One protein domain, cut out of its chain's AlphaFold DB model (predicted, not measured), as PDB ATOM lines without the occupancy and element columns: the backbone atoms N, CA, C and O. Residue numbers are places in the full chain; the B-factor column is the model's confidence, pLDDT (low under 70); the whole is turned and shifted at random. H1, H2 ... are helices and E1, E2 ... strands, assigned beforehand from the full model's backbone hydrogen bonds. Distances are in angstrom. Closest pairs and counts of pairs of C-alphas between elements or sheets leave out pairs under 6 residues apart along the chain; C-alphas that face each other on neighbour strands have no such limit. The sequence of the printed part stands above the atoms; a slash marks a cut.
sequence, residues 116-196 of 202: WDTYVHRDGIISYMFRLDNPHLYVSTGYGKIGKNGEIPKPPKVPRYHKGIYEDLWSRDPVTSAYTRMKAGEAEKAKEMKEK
ATOM      1  N   TRP A 116     152.725 167.140 127.722       87.25
ATOM      2  CA  TRP A 116     153.492 166.372 126.752       87.25
ATOM      3  C   TRP A 116     153.957 165.047 127.342       87.25
ATOM      4  O   TRP A 116     154.500 165.002 128.442       87.25
ATOM      5  N   ASP A 117     153.778 163.980 126.575       87.75
ATOM      6  CA  ASP A 117     154.315 162.658 126.860       87.75
ATOM      7  C   ASP A 117     154.916 162.052 125.583       87.75
ATOM      8  O   ASP A 117     154.648 162.502 124.464       87.75
ATOM      9  N   THR A 118     155.761 161.039 125.740       87.50
ATOM     10  CA  THR A 118     156.395 160.328 124.629       87.50
ATOM     11  C   THR A 118     156.038 158.856 124.693       87.50
ATOM     12  O   THR A 118     156.277 158.188 125.693       87.50
ATOM     13  N   TYR A 119     155.503 158.338 123.593       86.12
ATOM     14  CA  TYR A 119     155.274 156.912 123.424       86.12
ATOM     15  C   TYR A 119     156.321 156.327 122.480       86.12
ATOM     16  O   TYR A 119     156.478 156.808 121.356       86.12
ATOM     17  N   VAL A 120     157.036 155.300 122.938       86.88
ATOM     18  CA  VAL A 120     158.027 154.572 122.140       86.88
ATOM     19  C   VAL A 120     157.381 153.305 121.595       86.88
ATOM     20  O   VAL A 120     156.949 152.435 122.352       86.88
ATOM     21  N   HIS A 121     157.317 153.204 120.273       84.44
ATOM     22  CA  HIS A 121     156.838 152.024 119.566       84.44
ATOM     23  C   HIS A 121     157.922 150.939 119.526       84.44
ATOM     24  O   HIS A 121     159.113 151.207 119.704       84.44
ATOM     25  N   ARG A 122     157.517 149.690 119.264       81.81
ATOM     26  CA  ARG A 122     158.433 148.529 119.230       81.81
ATOM     27  C   ARG A 122     159.520 148.630 118.153       81.81
ATOM     28  O   ARG A 122     160.566 148.010 118.285       81.81
ATOM     29  N   ASP A 123     159.271 149.395 117.102       81.81
ATOM     30  CA  ASP A 123     160.159 149.636 115.964       81.81
ATOM     31  C   ASP A 123     161.125 150.821 116.181       81.81
ATOM     32  O   ASP A 123     161.831 151.228 115.257       81.81
ATOM     33  N   GLY A 124     161.171 151.391 117.392       81.44
ATOM     34  CA  GLY A 124     162.028 152.535 117.722       81.44
ATOM     35  C   GLY A 124     161.530 153.865 117.145       81.44
ATOM     36  O   GLY A 124     162.236 154.879 117.205       81.44
ATOM     37  N   ILE A 125     160.316 153.884 116.586       85.38
ATOM     38  CA  ILE A 125     159.599 155.119 116.283       85.38
ATOM     39  C   ILE A 125     159.077 155.688 117.600       85.38
ATOM     40  O   ILE A 125     158.619 154.960 118.477       85.38
ATOM     41  N   ILE A 126     159.130 157.007 117.744       87.25
ATOM     42  CA  ILE A 126     158.469 157.697 118.848       87.25
ATOM     43  C   ILE A 126     157.273 158.469 118.328       87.25
ATOM     44  O   ILE A 126     157.330 159.071 117.257       87.25
ATOM     45  N   SER A 127     156.206 158.493 119.110       85.25
ATOM     46  CA  SER A 127     155.074 159.383 118.914       85.25
ATOM     47  C   SER A 127     155.005 160.364 120.072       85.25
ATOM     48  O   SER A 127     154.999 159.970 121.238       85.25
ATOM     49  N   TYR A 128     154.921 161.647 119.738       86.19
ATOM     50  CA  TYR A 128     154.689 162.689 120.729       86.19
ATOM     51  C   TYR A 128     153.197 162.756 121.020       86.19
ATOM     52  O   TYR A 128     152.391 162.980 120.110       86.19
ATOM     53  N   MET A 129     152.848 162.533 122.281       87.62
ATOM     54  CA  MET A 129     151.478 162.509 122.768       87.62
ATOM     55  C   MET A 129     151.200 163.785 123.551       87.62
ATOM     56  O   MET A 129     151.985 164.192 124.405       87.62
ATOM     57  N   PHE A 130     150.068 164.419 123.275       87.62
ATOM     58  CA  PHE A 130     149.605 165.583 124.013       87.62
ATOM     59  C   PHE A 130     148.317 165.251 124.758       87.62
ATOM     60  O   PHE A 130     147.317 164.882 124.139       87.62
ATOM     61  N   ARG A 131     148.333 165.393 126.084       89.50
ATOM     62  CA  ARG A 131     147.195 165.100 126.958       89.50
ATOM     63  C   ARG A 131     146.115 166.175 126.856       89.50
ATOM     64  O   ARG A 131     146.361 167.365 127.097       89.50
ATOM     65  N   LEU A 132     144.896 165.743 126.558       87.50
ATOM     66  CA  LEU A 132     143.713 166.597 126.533       87.50
ATOM     67  C   LEU A 132     143.215 166.898 127.957       87.50
ATOM     68  O   LEU A 132     143.869 166.580 128.946       87.50
ATOM     69  N   ASP A 133     142.079 167.586 128.068       83.75
ATOM     70  CA  ASP A 133     141.468 167.886 129.372       83.75
ATOM     71  C   ASP A 133     140.966 166.636 130.093       83.75
ATOM     72  O   ASP A 133     141.046 166.565 131.315       83.75
ATOM     73  N   ASN A 134     140.523 165.626 129.342       82.69
ATOM     74  CA  ASN A 134     140.344 164.301 129.910       82.69
ATOM     75  C   ASN A 134     141.736 163.671 130.102       82.69
ATOM     76  O   ASN A 134     142.443 163.484 129.107       82.69
ATOM     77  N   PRO A 135     142.132 163.319 131.338       82.56
ATOM     78  CA  PRO A 135     143.472 162.815 131.628       82.56
ATOM     79  C   PRO A 135     143.791 161.483 130.937       82.56
ATOM     80  O   PRO A 135     144.963 161.136 130.814       82.56
ATOM     81  N   HIS A 136     142.775 160.761 130.465       83.19
ATOM     82  CA  HIS A 136     142.923 159.496 129.752       83.19
ATOM     83  C   HIS A 136     143.014 159.662 128.235       83.19
ATOM     84  O   HIS A 136     143.334 158.693 127.551       83.19
ATOM     85  N   LEU A 137     142.741 160.858 127.702       85.81
ATOM     86  CA  LEU A 137     142.722 161.113 126.265       85.81
ATOM     87  C   LEU A 137     143.937 161.919 125.821       85.81
ATOM     88  O   LEU A 137     144.310 162.934 126.413       85.81
ATOM     89  N   TYR A 138     144.515 161.474 124.715       87.69
ATOM     90  CA  TYR A 138     145.718 162.026 124.124       87.69
ATOM     91  C   TYR A 138     145.534 162.198 122.623       87.69
ATOM     92  O   TYR A 138     144.766 161.478 121.988       87.69
ATOM     93  N   VAL A 139     146.274 163.135 122.045       85.38
ATOM     94  CA  VAL A 139     146.415 163.257 120.592       85.38
ATOM     95  C   VAL A 139     147.866 163.078 120.195       85.38
ATOM     96  O   VAL A 139     148.763 163.594 120.864       85.38
ATOM     97  N   SER A 140     148.100 162.360 119.098       84.44
ATOM     98  CA  SER A 140     149.438 162.288 118.520       84.44
ATOM     99  C   SER A 140     149.698 163.539 117.688       84.44
ATOM    100  O   SER A 140     148.927 163.870 116.793       84.44
ATOM    101  N   THR A 141     150.780 164.259 117.976       78.75
ATOM    102  CA  THR A 141     151.092 165.532 117.295       78.75
ATOM    103  C   THR A 141     152.242 165.410 116.298       78.75
ATOM    104  O   THR A 141     152.721 166.411 115.754       78.75
ATOM    105  N   GLY A 142     152.749 164.193 116.114       77.81
ATOM    106  CA  GLY A 142     153.871 163.888 115.246       77.81
ATOM    107  C   GLY A 142     154.665 162.681 115.722       77.81
ATOM    108  O   GLY A 142     154.454 162.145 116.812       77.81
ATOM    109  N   TYR A 143     155.613 162.292 114.880       81.69
ATOM    110  CA  TYR A 143     156.505 161.170 115.110       81.69
ATOM    111  C   TYR A 143     157.969 161.595 114.979       81.69
ATOM    112  O   TYR A 143     158.306 162.561 114.288       81.69
ATOM    113  N   GLY A 144     158.837 160.859 115.654       80.75
ATOM    114  CA  GLY A 144     160.285 160.947 115.553       80.75
ATOM    115  C   GLY A 144     160.889 159.552 115.453       80.75
ATOM    116  O   GLY A 144     160.191 158.547 115.562       80.75
ATOM    117  N   LYS A 145     162.202 159.486 115.265       82.44
ATOM    118  CA  LYS A 145     162.966 158.246 115.413       82.44
ATOM    119  C   LYS A 145     163.969 158.439 116.534       82.44
ATOM    120  O   LYS A 145     164.550 159.521 116.634       82.44
ATOM    121  N   ILE A 146     164.154 157.409 117.349       82.56
ATOM    122  CA  ILE A 146     165.218 157.405 118.354       82.56
ATOM    123  C   ILE A 146     166.561 157.517 117.625       82.56
ATOM    124  O   ILE A 146     166.791 156.848 116.612       82.56
ATOM    125  N   GLY A 147     167.425 158.416 118.098       77.19
ATOM    126  CA  GLY A 147     168.767 158.572 117.545       77.19
ATOM    127  C   GLY A 147     169.604 157.307 117.752       77.19
ATOM    128  O   GLY A 147     169.329 156.510 118.644       77.19
ATOM    129  N   LYS A 148     170.683 157.137 116.979       75.25
ATOM    130  CA  LYS A 148     171.593 155.977 117.116       75.25
ATOM    131  C   LYS A 148     172.165 155.805 118.536       75.25
ATOM    132  O   LYS A 148     172.556 154.704 118.897       75.25
ATOM    133  N   ASN A 149     172.164 156.877 119.329       80.44
ATOM    134  CA  ASN A 149     172.687 156.922 120.694       80.44
ATOM    135  C   ASN A 149     171.595 156.732 121.769       80.44
ATOM    136  O   ASN A 149     171.856 156.951 122.945       80.44
ATOM    137  N   GLY A 150     170.355 156.403 121.386       74.06
ATOM    138  CA  GLY A 150     169.226 156.302 122.318       74.06
ATOM    139  C   GLY A 150     168.592 157.644 122.701       74.06
ATOM    140  O   GLY A 150     167.638 157.672 123.473       74.06
ATOM    141  N   GLU A 151     169.078 158.763 122.155       79.00
ATOM    142  CA  GLU A 151     168.509 160.084 122.425       79.00
ATOM    143  C   GLU A 151     167.097 160.213 121.841       79.00
ATOM    144  O   GLU A 151     166.862 159.970 120.650       79.00
ATOM    145  N   ILE A 152     166.162 160.634 122.694       75.12
ATOM    146  CA  ILE A 152     164.789 160.964 122.314       75.12
ATOM    147  C   ILE A 152     164.783 162.419 121.827       75.12
ATOM    148  O   ILE A 152     165.064 163.325 122.619       75.12
ATOM    149  N   PRO A 153     164.482 162.684 120.542       71.75
ATOM    150  CA  PRO A 153     164.399 164.052 120.062       71.75
ATOM    151  C   PRO A 153     163.323 164.841 120.814       71.75
ATOM    152  O   PRO A 153     162.322 164.303 121.284       71.75
ATOM    153  N   LYS A 154     163.539 166.153 120.938       69.88
ATOM    154  CA  LYS A 154     162.557 167.031 121.578       69.88
ATOM    155  C   LYS A 154     161.268 167.065 120.748       69.88
ATOM    156  O   LYS A 154     161.352 167.111 119.514       69.88
ATOM    157  N   PRO A 155     160.094 167.120 121.403       67.31
ATOM    158  CA  PRO A 155     158.836 167.298 120.699       67.31
ATOM    159  C   PRO A 155     158.888 168.564 119.834       67.31
ATOM    160  O   PRO A 155     159.537 169.556 120.197       67.31
ATOM    161  N   PRO A 156     158.224 168.558 118.668       64.12
ATOM    162  CA  PRO A 156     158.182 169.730 117.812       64.12
ATOM    163  C   PRO A 156     157.517 170.899 118.554       64.12
ATOM    164  O   PRO A 156     156.473 170.735 119.178       64.12
ATOM    165  N   LYS A 157     158.092 172.109 118.449       59.78
ATOM    166  CA  LYS A 157     157.553 173.332 119.092       59.78
ATOM    167  C   LYS A 157     156.113 173.652 118.673       59.78
ATOM    168  O   LYS A 157     155.398 174.347 119.390       59.78
ATOM    169  N   VAL A 158     155.714 173.190 117.492       54.34
ATOM    170  CA  VAL A 158     154.374 173.339 116.930       54.34
ATOM    171  C   VAL A 158     154.011 172.002 116.281       54.34
ATOM    172  O   VAL A 158     154.836 171.482 115.526       54.34
ATOM    173  N   PRO A 159     152.814 171.441 116.531       55.72
ATOM    174  CA  PRO A 159     152.339 170.272 115.799       55.72
ATOM    175  C   PRO A 159     152.441 170.534 114.292       55.72
ATOM    176  O   PRO A 159     151.845 171.491 113.794       55.72
ATOM    177  N   ARG A 160     153.224 169.721 113.565       48.84
ATOM    178  CA  ARG A 160     153.384 169.865 112.102       48.84
ATOM    179  C   ARG A 160     152.062 169.659 111.366       48.84
ATOM    180  O   ARG A 160     151.845 170.258 110.322       48.84
ATOM    181  N   TYR A 161     151.180 168.857 111.952       49.38
ATOM    182  CA  TYR A 161     149.852 168.571 111.447       49.38
ATOM    183  C   TYR A 161     148.870 168.779 112.591       49.38
ATOM    184  O   TYR A 161     148.862 168.037 113.565       49.38
ATOM    185  N   HIS A 162     148.068 169.828 112.481       49.97
ATOM    186  CA  HIS A 162     146.848 170.007 113.256       49.97
ATOM    187  C   HIS A 162     145.682 169.615 112.347       49.97
ATOM    188  O   HIS A 162     144.730 170.364 112.159       49.97
ATOM    189  N   LYS A 163     145.762 168.410 111.762       45.06
ATOM    190  CA  LYS A 163     144.525 167.664 111.531       45.06
ATOM    191  C   LYS A 163     143.878 167.628 112.902       45.06
ATOM    192  O   LYS A 163     144.582 167.300 113.857       45.06
ATOM    193  N   GLY A 164     142.673 168.178 113.030       50.03
ATOM    194  CA  GLY A 164     142.098 168.530 114.327       50.03
ATOM    195  C   GLY A 164     142.226 167.397 115.349       50.03
ATOM    196  O   GLY A 164     142.460 166.249 114.979       50.03
ATOM    197  N   ILE A 165     142.005 167.710 116.628       52.62
ATOM    198  CA  ILE A 165     142.032 166.830 117.830       52.62
ATOM    199  C   ILE A 165     141.348 165.442 117.634       52.62
ATOM    200  O   ILE A 165     141.427 164.551 118.470       52.62
ATOM    201  N   TYR A 166     140.662 165.260 116.517       53.62
ATOM    202  CA  TYR A 166     139.591 164.351 116.199       53.62
ATOM    203  C   TYR A 166     139.942 163.252 115.178       53.62
ATOM    204  O   TYR A 166     139.092 162.385 114.976       53.62
ATOM    205  N   GLU A 167     141.124 163.275 114.542       58.19
ATOM    206  CA  GLU A 167     141.564 162.229 113.584       58.19
ATOM    207  C   GLU A 167     142.556 161.209 114.189       58.19
ATOM    208  O   GLU A 167     142.571 160.048 113.781       58.19
ATOM    209  N   ASP A 168     143.336 161.608 115.201       72.69
ATOM    210  CA  ASP A 168     144.360 160.777 115.858       72.69
ATOM    211  C   ASP A 168     144.187 160.793 117.385       72.69
ATOM    212  O   ASP A 168     145.072 161.224 118.128       72.69
ATOM    213  N   LEU A 169     143.020 160.344 117.859       83.25
ATOM    214  CA  LEU A 169     142.724 160.234 119.288       83.25
ATOM    215  C   LEU A 169     143.258 158.911 119.860       83.25
ATOM    216  O   LEU A 169     143.087 157.839 119.275       83.25
ATOM    217  N   TRP A 170     143.896 158.997 121.019       87.81
ATOM    218  CA  TRP A 170     144.477 157.880 121.752       87.81
ATOM    219  C   TRP A 170     143.950 157.864 123.182       87.81
ATOM    220  O   TRP A 170     143.747 158.915 123.790       87.81
ATOM    221  N   SER A 171     143.781 156.669 123.732       87.69
ATOM    222  CA  SER A 171     143.517 156.457 125.149       87.69
ATOM    223  C   SER A 171     144.757 155.896 125.835       87.69
ATOM    224  O   SER A 171     145.441 155.037 125.270       87.69
ATOM    225  N   ARG A 172     145.019 156.335 127.064       87.25
ATOM    226  CA  ARG A 172     146.026 155.725 127.936       87.25
ATOM    227  C   ARG A 172     145.342 154.917 129.029       87.25
ATOM    228  O   ARG A 172     144.556 155.464 129.802       87.25
ATOM    229  N   ASP A 173     145.672 153.635 129.098       84.38
ATOM    230  CA  ASP A 173     145.233 152.764 130.185       84.38
ATOM    231  C   ASP A 173     145.882 153.225 131.508       84.38
ATOM    232  O   ASP A 173     147.112 153.324 131.577       84.38
ATOM    233  N   PRO A 174     145.099 153.538 132.556       80.25
ATOM    234  CA  PRO A 174     145.641 153.992 133.834       80.25
ATOM    235  C   PRO A 174     146.440 152.915 134.584       80.25
ATOM    236  O   PRO A 174     147.289 153.266 135.398       80.25
ATOM    237  N   VAL A 175     146.193 151.629 134.322       83.88
ATOM    238  CA  VAL A 175     146.856 150.502 134.991       83.88
ATOM    239  C   VAL A 175     148.131 150.122 134.253       83.88
ATOM    240  O   VAL A 175     149.207 150.073 134.843       83.88
ATOM    241  N   THR A 176     148.031 149.877 132.947       86.38
ATOM    242  CA  THR A 176     149.176 149.396 132.157       86.38
ATOM    243  C   THR A 176     150.030 150.523 131.582       86.38
ATOM    244  O   THR A 176     151.114 150.269 131.061       86.38
ATOM    245  N   SER A 177     149.561 151.778 131.645       82.69
ATOM    246  CA  SER A 177     150.148 152.927 130.938       82.69
ATOM    247  C   SER A 177     150.273 152.740 129.420       82.69
ATOM    248  O   SER A 177     150.945 153.533 128.760       82.69
ATOM    249  N   ALA A 178     149.616 151.727 128.848       85.94
ATOM    250  CA  ALA A 178     149.654 151.466 127.422       85.94
ATOM    251  C   ALA A 178     148.814 152.495 126.656       85.94
ATOM    252  O   ALA A 178     147.693 152.836 127.047       85.94
ATOM    253  N   TYR A 179     149.357 152.961 125.534       87.19
ATOM    254  CA  TYR A 179     148.657 153.825 124.594       87.19
ATOM    255  C   TYR A 179     147.923 152.980 123.555       87.19
ATOM    256  O   TYR A 179     148.529 152.144 122.887       87.19
ATOM    257  N   THR A 180     146.625 153.226 123.387       88.06
ATOM    258  CA  THR A 180     145.787 152.569 122.377       88.06
ATOM    259  C   THR A 180     145.154 153.619 121.480       88.06
ATOM    260  O   THR A 180     144.547 154.575 121.962       88.06
ATOM    261  N   ARG A 181     145.297 153.458 120.162       85.81
ATOM    262  CA  ARG A 181     144.634 154.335 119.194       85.81
ATOM    263  C   ARG A 181     143.144 154.010 119.166       85.81
ATOM    264  O   ARG A 181     142.777 152.854 118.964       85.81
ATOM    265  N   MET A 182     142.299 155.025 119.330       83.44
ATOM    266  CA  MET A 182     140.848 154.847 119.293       83.44
ATOM    267  C   MET A 182     140.373 154.615 117.857       83.44
ATOM    268  O   MET A 182     140.888 155.219 116.910       83.44
ATOM    269  N   LYS A 183     139.371 153.747 117.681       79.44
ATOM    270  CA  LYS A 183     138.725 153.559 116.372       79.44
ATOM    271  C   LYS A 183     137.891 154.796 116.019       79.44
ATOM    272  O   LYS A 183     137.422 155.505 116.905       79.44
ATOM    273  N   ALA A 184     137.652 155.031 114.726       68.19
ATOM    274  CA  ALA A 184     136.946 156.227 114.243       68.19
ATOM    275  C   ALA A 184     135.591 156.472 114.950       68.19
ATOM    276  O   ALA A 184     135.341 157.579 115.422       68.19
ATOM    277  N   GLY A 185     134.772 155.428 115.128       63.47
ATOM    278  CA  GLY A 185     133.475 155.541 115.813       63.47
ATOM    279  C   GLY A 185     133.559 155.775 117.331       63.47
ATOM    280  O   GLY A 185     132.652 156.355 117.922       63.47
ATOM    281  N   GLU A 186     134.650 155.368 117.985       67.81
ATOM    282  CA  GLU A 186     134.887 155.658 119.410       67.81
ATOM    283  C   GLU A 186     135.360 157.101 119.597       67.81
ATOM    284  O   GLU A 186     134.932 157.788 120.527       67.81
ATOM    285  N   ALA A 187     136.201 157.581 118.676       65.06
ATOM    286  CA  ALA A 187     136.630 158.970 118.646       65.06
ATOM    287  C   ALA A 187     135.437 159.914 118.434       65.06
ATOM    288  O   ALA A 187     135.382 160.958 119.073       65.06
ATOM    289  N   GLU A 188     134.461 159.557 117.595       64.12
ATOM    290  CA  GLU A 188     133.228 160.338 117.410       64.12
ATOM    291  C   GLU A 188     132.347 160.393 118.661       64.12
ATOM    292  O   GLU A 188     131.921 161.478 119.053       64.12
ATOM    293  N   LYS A 189     132.157 159.282 119.378       65.75
ATOM    294  CA  LYS A 189     131.417 159.305 120.655       65.75
ATOM    295  C   LYS A 189     132.098 160.179 121.712       65.75
ATOM    296  O   LYS A 189     131.428 160.909 122.440       65.75
ATOM    297  N   ALA A 190     133.431 160.158 121.770       62.22
ATOM    298  CA  ALA A 190     134.191 161.050 122.644       62.22
ATOM    299  C   ALA A 190     134.039 162.537 122.247       62.22
ATOM    300  O   ALA A 190     134.071 163.404 123.124       62.22
ATOM    301  N   LYS A 191     133.827 162.843 120.954       59.84
ATOM    302  CA  LYS A 191     133.499 164.204 120.477       59.84
ATOM    303  C   LYS A 191     132.139 164.658 121.001       59.84
ATOM    304  O   LYS A 191     132.046 165.744 121.573       59.84
ATOM    305  N   GLU A 192     131.109 163.821 120.870       59.38
ATOM    306  CA  GLU A 192     129.742 164.169 121.277       59.38
ATOM    307  C   GLU A 192     129.620 164.458 122.779       59.38
ATOM    308  O   GLU A 192     128.911 165.386 123.174       59.38
ATOM    309  N   MET A 193     130.345 163.720 123.627       58.06
ATOM    310  CA  MET A 193     130.340 163.963 125.077       58.06
ATOM    311  C   MET A 193     130.911 165.342 125.449       58.06
ATOM    312  O   MET A 193     130.418 165.977 126.381       58.06
ATOM    313  N   LYS A 194     131.900 165.853 124.701       54.72
ATOM    314  CA  LYS A 194     132.471 167.193 124.924       54.72
ATOM    315  C   LYS A 194     131.527 168.310 124.466       54.72
ATOM    316  O   LYS A 194     131.486 169.367 125.091       54.72
ATOM    317  N   GLU A 195     130.781 168.099 123.384       51.31
ATOM    318  CA  GLU A 195     129.814 169.087 122.887       51.31
ATOM    319  C   GLU A 195     128.527 169.142 123.713       51.31
ATOM    320  O   GLU A 195     127.953 170.222 123.855       51.31
ATOM    321  N   LYS A 196     128.079 168.016 124.282       41.53
ATOM    322  CA  LYS A 196     126.939 167.997 125.214       41.53
ATOM    323  C   LYS A 196     127.292 168.642 126.555       41.53
ATOM    324  O   LYS A 196     126.570 169.528 126.989       41.53
TER     325      LYS A 196
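What this domain is: This is residues 116 to 196 of the 202 residues of an uncharacterized protein of Monilinia laxa (UniProt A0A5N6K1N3). Five antiparallel strands form a strongly twisted sheet curled like part of a barrel, with H1 at one end of the long axis and the loop around Asn 149 at the other. The 81 printed residues run E1 E2 E3 E4 E5 H1, also the sheet's order up to E5: a meander, each strand the antiparallel neighbour of the one before. The class is mixed; the whole is compact, radius of gyration of the C-alphas 13.4 A, but elongated, 47 by 29 by 20 A.

Where its parts are: E3, residues 137 to 145, spans 23.1 A and bends by 62 degrees at residue 142. E2 is 125 to 131, 19.2 A; E1, 116 to 120, begins at C-alpha (153.492, 166.372, 126.752). E4 is 169 to 172, E5 179 to 181. H1, 184 to 196, spans 18.9 A, ending at C-alpha (126.939, 167.997, 125.214).

How they stand to each other: Hairpin E2 and E3 has N 128 and O 142 3.0 A apart; E1 and E2, N 117 and O 129, 2.8 A; E3 and E4, N 138 and O 170, 2.8 A; E4 and E5, N 171 and O 180, 2.8 A. H1 only grazes the sheet, with residues 184 to 190; 8 of its 9 O i to N i+4 pairs are within hydrogen-bond range.

The domain as a whole: The printed part has no cut. The E3 to E4 link, 23 residues, is long. Residues 154 to 167 and 184 to 196 have pLDDT under 70.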